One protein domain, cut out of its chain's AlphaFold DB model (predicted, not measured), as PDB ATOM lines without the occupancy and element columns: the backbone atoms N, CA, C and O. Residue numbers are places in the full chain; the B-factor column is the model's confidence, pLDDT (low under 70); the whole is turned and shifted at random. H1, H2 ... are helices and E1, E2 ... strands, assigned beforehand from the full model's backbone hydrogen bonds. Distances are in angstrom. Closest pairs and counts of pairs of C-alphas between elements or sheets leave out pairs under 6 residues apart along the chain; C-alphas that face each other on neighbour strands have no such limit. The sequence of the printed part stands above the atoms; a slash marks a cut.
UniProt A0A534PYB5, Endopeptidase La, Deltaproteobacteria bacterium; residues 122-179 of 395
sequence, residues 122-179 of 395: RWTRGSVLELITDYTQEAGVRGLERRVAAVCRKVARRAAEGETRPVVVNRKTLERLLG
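AT A GLANCE: This is residues 122 to 179 of the 395 residues of the protein "Endopeptidase La" of Deltaproteobacteria bacterium (UniProt A0A534PYB5). One long helix, H2, makes most of the length; two shorter helices, H1 and H3, pack on one side of it, crossed to it and to each other. Residues 122 to 123, a stretch too short to bear a name, make a short pairing with residues 168 to 169 of the short strand E1. The printed part has 58 residues, mostly helix, in the order H1, H2, E1, H3; it is compact, radius of gyration of the C-alphas 11.6 A, spanning 38 by 19 by 17 A.

IN THESE COORDINATES: Find C-alpha 142 at (38.049, -34.759, -11.972); H2, residues 142 to 160, runs 26.5 A from there. H1 is residues 125 to 134, 14.0 A; E1, residues 167 to 169, 6.2 A; H3, residues 171 to 178, 10.5 A, ending at (45.867, -48.581, -9.381).

HOW THE PARTS SIT: Look at Val 151 and Leu 177, closest C-alphas of H2 and H3, 6.3 A: these touch, about perpendicular at 88 degrees, through residues 147 to 154 of H2 alone. H1 and H2 only just touch, with 3 pairs of C-alphas within 8 A, closest Ile 132 and Leu 144, 6.5 A, through residues 144 to 147 of H2 alone; their steep tilt is 56 degrees, opposite ways. H1 and H3 touch at Ser 127 and Arg 171, closest C-alphas, 5.2 A. E1 pairs with no named strand. In H1, H2 and H3 every O i to N i+4 pair is within hydrogen-bond range.

THE WHOLE: The C-alphas farthest apart, Ala 139 and Gly 162, are 38.0 A apart. The printed part has no cut and no long link. pLDDT is under 70 at 16 residues, among them 132 to 140.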
ATOM      1  N   ARG A 122      31.653 -54.371  -8.714       78.50
ATOM      2  CA  ARG A 122      31.084 -53.957  -7.424       78.50
ATOM      3  C   ARG A 122      32.128 -53.263  -6.577       78.50
ATOM      4  O   ARG A 122      33.232 -53.769  -6.415       78.50
ATOM      5  N   TRP A 123      31.763 -52.137  -5.983       78.56
ATOM      6  CA  TRP A 123      32.638 -51.395  -5.084       78.56
ATOM      7  C   TRP A 123      32.250 -51.641  -3.635       78.56
ATOM      8  O   TRP A 123      31.075 -51.592  -3.273       78.56
ATOM      9  N   THR A 124      33.243 -51.858  -2.779       70.75
ATOM     10  CA  THR A 124      33.014 -51.797  -1.334       70.75
ATOM     11  C   THR A 124      32.977 -50.339  -0.874       70.75
ATOM     12  O   THR A 124      33.688 -49.485  -1.404       70.75
ATOM     13  N   ARG A 125      32.199 -50.034   0.171       58.59
ATOM     14  CA  ARG A 125      32.187 -48.682   0.763       58.59
ATOM     15  C   ARG A 125      33.590 -48.227   1.183       58.59
ATOM     16  O   ARG A 125      33.935 -47.065   0.993       58.59
ATOM     17  N   GLY A 126      34.399 -49.151   1.711       58.44
ATOM     18  CA  GLY A 126      35.783 -48.889   2.106       58.44
ATOM     19  C   GLY A 126      36.683 -48.497   0.933       58.44
ATOM     20  O   GLY A 126      37.395 -47.507   1.036       58.44
ATOM     21  N   SER A 127      36.600 -49.199  -0.204       71.50
ATOM     22  CA  SER A 127      37.425 -48.888  -1.384       71.50
ATOM     23  C   SER A 127      37.049 -47.576  -2.064       71.50
ATOM     24  O   SER A 127      37.913 -46.920  -2.627       71.50
ATOM     25  N   VAL A 128      35.769 -47.185  -2.036       70.62
ATOM     26  CA  VAL A 128      35.356 -45.873  -2.566       70.62
ATOM     27  C   VAL A 128      35.936 -44.761  -1.701       70.62
ATOM     28  O   VAL A 128      36.457 -43.783  -2.227       70.62
ATOM     29  N   LEU A 129      35.880 -44.929  -0.377       63.97
ATOM     30  CA  LEU A 129      36.446 -43.962   0.551       63.97
ATOM     31  C   LEU A 129      37.964 -43.843   0.369       63.97
ATOM     32  O   LEU A 129      38.455 -42.735   0.237       63.97
ATOM     33  N   GLU A 130      38.669 -44.969   0.280       65.56
ATOM     34  CA  GLU A 130      40.115 -45.023   0.037       65.56
ATOM     35  C   GLU A 130      40.513 -44.421  -1.316       65.56
ATOM     36  O   GLU A 130      41.500 -43.706  -1.417       65.56
ATOM     37  N   LEU A 131      39.721 -44.634  -2.367       73.69
ATOM     38  CA  LEU A 131      39.954 -43.994  -3.661       73.69
ATOM     39  C   LEU A 131      39.829 -42.458  -3.563       73.69
ATOM     40  O   LEU A 131      40.618 -41.747  -4.181       73.69
ATOM     41  N   ILE A 132      38.883 -41.954  -2.764       66.38
ATOM     42  CA  ILE A 132      38.704 -40.515  -2.513       66.38
ATOM     43  C   ILE A 132      39.826 -39.956  -1.625       66.38
ATOM     44  O   ILE A 132      40.310 -38.855  -1.868       66.38
ATOM     45  N   THR A 133      40.224 -40.670  -0.576       56.97
ATOM     46  CA  THR A 133      41.180 -40.145   0.407       56.97
ATOM     47  C   THR A 133      42.629 -40.334  -0.021       56.97
ATOM     48  O   THR A 133      43.426 -39.418   0.160       56.97
ATOM     49  N   ASP A 134      42.947 -41.482  -0.624       65.12
ATOM     50  CA  ASP A 134      44.328 -41.949  -0.762       65.12
ATOM     51  C   ASP A 134      44.820 -41.934  -2.228       65.12
ATOM     52  O   ASP A 134      46.021 -41.968  -2.507       65.12
ATOM     53  N   TYR A 135      43.898 -41.842  -3.198       66.31
ATOM     54  CA  TYR A 135      44.214 -41.812  -4.636       66.31
ATOM     55  C   TYR A 135      43.863 -40.489  -5.334       66.31
ATOM     56  O   TYR A 135      44.235 -40.306  -6.506       66.31
ATOM     57  N   THR A 136      43.195 -39.560  -4.639       66.62
ATOM     58  CA  THR A 136      42.806 -38.244  -5.168       66.62
ATOM     59  C   THR A 136      43.113 -37.123  -4.181       66.62
ATOM     60  O   THR A 136      42.798 -37.237  -3.004       66.62
ATOM     61  N   GLN A 137      43.678 -36.017  -4.670       59.91
ATOM     62  CA  GLN A 137      43.859 -34.782  -3.906       59.91
ATOM     63  C   GLN A 137      43.459 -33.577  -4.754       59.91
ATOM     64  O   GLN A 137      44.248 -33.028  -5.518       59.91
ATOM     65  N   GLU A 138      42.193 -33.196  -4.648       55.59
ATOM     66  CA  GLU A 138      41.627 -32.044  -5.342       55.59
ATOM     67  C   GLU A 138      40.378 -31.547  -4.609       55.59
ATOM     68  O   GLU A 138      39.716 -32.296  -3.892       55.59
ATOM     69  N   ALA A 139      40.036 -30.274  -4.807       44.28
ATOM     70  CA  ALA A 139      38.771 -29.712  -4.339       44.28
ATOM     71  C   ALA A 139      37.565 -30.119  -5.220       44.28
ATOM     72  O   ALA A 139      36.421 -29.958  -4.801       44.28
ATOM     73  N   GLY A 140      37.819 -30.616  -6.439       62.06
ATOM     74  CA  GLY A 140      36.812 -31.100  -7.393       62.06
ATOM     75  C   GLY A 140      36.688 -32.630  -7.429       62.06
ATOM     76  O   GLY A 140      37.098 -33.308  -6.498       62.06
ATOM     77  N   VAL A 141      36.116 -33.169  -8.515       70.12
ATOM     78  CA  VAL A 141      35.931 -34.627  -8.724       70.12
ATOM     79  C   VAL A 141      36.569 -35.159 -10.018       70.12
ATOM     80  O   VAL A 141      36.281 -36.275 -10.437       70.12
ATOM     81  N   ARG A 142      37.434 -34.381 -10.682       67.12
ATOM     82  CA  ARG A 142      38.049 -34.759 -11.972       67.12
ATOM     83  C   ARG A 142      39.107 -35.852 -11.826       67.12
ATOM     84  O   ARG A 142      39.145 -36.806 -12.597       67.12
ATOM     85  N   GLY A 143      40.010 -35.705 -10.871       66.88
ATOM     86  CA  GLY A 143      40.933 -36.741 -10.428       66.88
ATOM     87  C   GLY A 143      40.195 -37.990  -9.957       66.88
ATOM     88  O   GLY A 143      40.577 -39.090 -10.358       66.88
ATOM     89  N   LEU A 144      39.105 -37.832  -9.200       74.12
ATOM     90  CA  LEU A 144      38.248 -38.949  -8.791       74.12
ATOM     91  C   LEU A 144      37.679 -39.706  -9.991       74.12
ATOM     92  O   LEU A 144      37.864 -40.918 -10.105       74.12
ATOM     93  N   GLU A 145      37.082 -38.986 -10.931       75.75
ATOM     94  CA  GLU A 145      36.556 -39.534 -12.177       75.75
ATOM     95  C   GLU A 145      37.643 -40.268 -12.979       75.75
ATOM     96  O   GLU A 145      37.451 -41.409 -13.402       75.75
ATOM     97  N   ARG A 146      38.839 -39.677 -13.114       76.94
ATOM     98  CA  ARG A 146      39.983 -40.305 -13.799       76.94
ATOM     99  C   ARG A 146      40.417 -41.611 -13.139       76.94
ATOM    100  O   ARG A 146      40.736 -42.568 -13.850       76.94
ATOM    101  N   ARG A 147      40.456 -41.658 -11.802       80.00
ATOM    102  CA  ARG A 147      40.823 -42.863 -11.040       80.00
ATOM    103  C   ARG A 147      39.763 -43.951 -11.193       80.00
ATOM    104  O   ARG A 147      40.130 -45.089 -11.481       80.00
ATOM    105  N   VAL A 148      38.478 -43.603 -11.104       82.62
ATOM    106  CA  VAL A 148      37.369 -44.533 -11.376       82.62
ATOM    107  C   VAL A 148      37.465 -45.075 -12.803       82.62
ATOM    108  O   VAL A 148      37.486 -46.288 -12.997       82.62
ATOM    109  N   ALA A 149      37.643 -44.208 -13.800       76.00
ATOM    110  CA  ALA A 149      37.772 -44.617 -15.195       76.00
ATOM    111  C   ALA A 149      38.997 -45.520 -15.434       76.00
ATOM    112  O   ALA A 149      38.933 -46.457 -16.230       76.00
ATOM    113  N   ALA A 150      40.113 -45.286 -14.735       78.81
ATOM    114  CA  ALA A 150      41.290 -46.152 -14.804       78.81
ATOM    115  C   ALA A 150      41.015 -47.556 -14.242       78.81
ATOM    116  O   ALA A 150      41.438 -48.539 -14.854       78.81
ATOM    117  N   VAL A 151      40.281 -47.661 -13.128       83.06
ATOM    118  CA  VAL A 151      39.822 -48.953 -12.588       83.06
ATOM    119  C   VAL A 151      38.929 -49.658 -13.603       83.06
ATOM    120  O   VAL A 151      39.196 -50.808 -13.951       83.06
ATOM    121  N   CYS A 152      37.933 -48.960 -14.149       80.94
ATOM    122  CA  CYS A 152      37.010 -49.535 -15.120       80.94
ATOM    123  C   CYS A 152      37.724 -50.029 -16.386       80.94
ATOM    124  O   CYS A 152      37.482 -51.154 -16.811       80.94
ATOM    125  N   ARG A 153      38.673 -49.259 -16.940       77.88
ATOM    126  CA  ARG A 153      39.476 -49.685 -18.102       77.88
ATOM    127  C   ARG A 153      40.304 -50.937 -17.819       77.88
ATOM    128  O   ARG A 153      40.404 -51.806 -18.680       77.88
ATOM    129  N   LYS A 154      40.896 -51.052 -16.627       82.00
ATOM    130  CA  LYS A 154      41.686 -52.237 -16.253       82.00
ATOM    131  C   LYS A 154      40.811 -53.473 -16.078       82.00
ATOM    132  O   LYS A 154      41.214 -54.556 -16.485       82.00
ATOM    133  N   VAL A 155      39.612 -53.316 -15.523       81.44
ATOM    134  CA  VAL A 155      38.648 -54.418 -15.415       81.44
ATOM    135  C   VAL A 155      38.109 -54.813 -16.793       81.44
ATOM    136  O   VAL A 155      38.046 -56.000 -17.094       81.44
ATOM    137  N   ALA A 156      37.811 -53.845 -17.664       76.56
ATOM    138  CA  ALA A 156      37.373 -54.103 -19.035       76.56
ATOM    139  C   ALA A 156      38.450 -54.833 -19.854       76.56
ATOM    140  O   ALA A 156      38.143 -55.785 -20.565       76.56
ATOM    141  N   ARG A 157      39.726 -54.452 -19.696       79.06
ATOM    142  CA  ARG A 157      40.860 -55.152 -20.316       79.06
ATOM    143  C   ARG A 157      40.942 -56.616 -19.873       79.06
ATOM    144  O   ARG A 157      41.034 -57.488 -20.724       79.06
ATOM    145  N   ARG A 158      40.850 -56.889 -18.567       78.12
ATOM    146  CA  ARG A 158      40.863 -58.267 -18.039       78.12
ATOM    147  C   ARG A 158      39.690 -59.095 -18.568       78.12
ATOM    148  O   ARG A 158      39.861 -60.261 -18.908       78.12
ATOM    149  N   ALA A 159      38.518 -58.473 -18.702       77.19
ATOM    150  CA  ALA A 159      37.354 -59.114 -19.302       77.19
ATOM    151  C   ALA A 159      37.563 -59.450 -20.789       77.19
ATOM    152  O   ALA A 159      37.166 -60.527 -21.226       77.19
ATOM    153  N   ALA A 160      38.217 -58.567 -21.550       73.81
ATOM    154  CA  ALA A 160      38.588 -58.824 -22.942       73.81
ATOM    155  C   ALA A 160      39.666 -59.920 -23.079       73.81
ATOM    156  O   ALA A 160      39.672 -60.652 -24.062       73.81
ATOM    157  N   GLU A 161      40.536 -60.071 -22.078       79.69
ATOM    158  CA  GLU A 161      41.562 -61.124 -21.988       79.69
ATOM    159  C   GLU A 161      40.995 -62.491 -21.528       79.69
ATOM    160  O   GLU A 161      41.746 -63.451 -21.374       79.69
ATOM    161  N   GLY A 162      39.672 -62.609 -21.338       75.81
ATOM    162  CA  GLY A 162      38.983 -63.874 -21.050       75.81
ATOM    163  C   GLY A 162      38.606 -64.099 -19.581       75.81
ATOM    164  O   GLY A 162      37.989 -65.116 -19.256       75.81
ATOM    165  N   GLU A 163      38.905 -63.164 -18.675       71.31
ATOM    166  CA  GLU A 163      38.442 -63.253 -17.286       71.31
ATOM    167  C   GLU A 163      36.990 -62.771 -17.148       71.31
ATOM    168  O   GLU A 163      36.696 -61.579 -17.088       71.31
ATOM    169  N   THR A 164      36.051 -63.708 -17.038       66.62
ATOM    170  CA  THR A 164      34.606 -63.410 -17.018       66.62
ATOM    171  C   THR A 164      34.012 -63.202 -15.621       66.62
ATOM    172  O   THR A 164      32.822 -62.903 -15.493       66.62
ATOM    173  N   ARG A 165      34.809 -63.358 -14.556       74.44
ATOM    174  CA  ARG A 165      34.314 -63.286 -13.173       74.44
ATOM    175  C   ARG A 165      33.993 -61.840 -12.761       74.44
ATOM    176  O   ARG A 165      34.794 -60.948 -13.044       74.44
ATOM    177  N   PRO A 166      32.884 -61.598 -12.031       74.06
ATOM    178  CA  PRO A 166      32.604 -60.292 -11.442       74.06
ATOM    179  C   PRO A 166      33.743 -59.836 -10.524       74.06
ATOM    180  O   PRO A 166      34.226 -60.599  -9.683       74.06
ATOM    181  N   VAL A 167      34.165 -58.582 -10.665       79.25
ATOM    182  CA  VAL A 167      35.244 -57.990  -9.876       79.25
ATOM    183  C   VAL A 167      34.648 -57.171  -8.740       79.25
ATOM    184  O   VAL A 167      33.965 -56.170  -8.957       79.25
ATOM    185  N   VAL A 168      34.954 -57.572  -7.506       81.56
ATOM    186  CA  VAL A 168      34.698 -56.751  -6.321       81.56
ATOM    187  C   VAL A 168      35.942 -55.922  -6.030       81.56
ATOM    188  O   VAL A 168      36.986 -56.450  -5.641       81.56
ATOM    189  N   VAL A 169      35.838 -54.609  -6.207       82.56
ATOM    190  CA  VAL A 169      36.875 -53.658  -5.822       82.56
ATOM    191  C   VAL A 169      36.819 -53.497  -4.309       82.56
ATOM    192  O   VAL A 169      35.930 -52.858  -3.752       82.56
ATOM    193  N   ASN A 170      37.766 -54.142  -3.638       80.12
ATOM    194  CA  ASN A 170      38.105 -53.944  -2.233       80.12
ATOM    195  C   ASN A 170      39.502 -53.307  -2.135       80.12
ATOM    196  O   ASN A 170      40.180 -53.189  -3.150       80.12
ATOM    197  N   ARG A 171      39.953 -52.941  -0.931       73.50
ATOM    198  CA  ARG A 171      41.266 -52.309  -0.677       73.50
ATOM    199  C   ARG A 171      42.438 -52.982  -1.411       73.50
ATOM    200  O   ARG A 171      43.115 -52.361  -2.220       73.50
ATOM    201  N   LYS A 172      42.588 -54.300  -1.240       79.81
ATOM    202  CA  LYS A 172      43.647 -55.094  -1.898       79.81
ATOM    203  C   LYS A 172      43.537 -55.079  -3.426       79.81
ATOM    204  O   LYS A 172      44.535 -55.040  -4.140       79.81
ATOM    205  N   THR A 173      42.314 -55.147  -3.948       83.06
ATOM    206  CA  THR A 173      42.069 -55.145  -5.395       83.06
ATOM    207  C   THR A 173      42.282 -53.760  -5.991       83.06
ATOM    208  O   THR A 173      42.797 -53.664  -7.100       83.06
ATOM    209  N   LEU A 174      41.921 -52.708  -5.258       82.38
ATOM    210  CA  LEU A 174      42.135 -51.320  -5.636       82.38
ATOM    211  C   LEU A 174      43.626 -51.034  -5.804       82.38
ATOM    212  O   LEU A 174      44.024 -50.541  -6.854       82.38
ATOM    213  N   GLU A 175      44.442 -51.445  -4.835       82.50
ATOM    214  CA  GLU A 175      45.898 -51.305  -4.886       82.50
ATOM    215  C   GLU A 175      46.520 -52.110  -6.032       82.50
ATOM    216  O   GLU A 175      47.306 -51.587  -6.816       82.50
ATOM    217  N   ARG A 176      46.085 -53.358  -6.239       83.94
ATOM    218  CA  ARG A 176      46.526 -54.157  -7.395       83.94
ATOM    219  C   ARG A 176      46.170 -53.504  -8.735       83.94
ATOM    220  O   ARG A 176      46.902 -53.657  -9.711       83.94
ATOM    221  N   LEU A 177      45.029 -52.815  -8.812       83.62
ATOM    222  CA  LEU A 177      44.572 -52.163 -10.035       83.62
ATOM    223  C   LEU A 177      45.213 -50.795 -10.233       83.62
ATOM    224  O   LEU A 177      45.564 -50.484 -11.357       83.62
ATOM    225  N   LEU A 178      45.375 -49.955  -9.219       80.31
ATOM    226  CA  LEU A 178      45.867 -48.581  -9.381       80.31
ATOM    227  C   LEU A 178      47.338 -48.394  -8.996       80.31
ATOM    228  O   LEU A 178      47.901 -47.354  -9.330       80.31
ATOM    229  N   GLY A 179      47.958 -49.404  -8.390       81.31
ATOM    230  CA  GLY A 179      49.243 -49.290  -7.708       81.31
ATOM    231  C   GLY A 179      49.074 -48.862  -6.244       81.31
ATOM    232  O   GLY A 179      47.940 -48.634  -5.803       81.31
TER     233      GLY A 179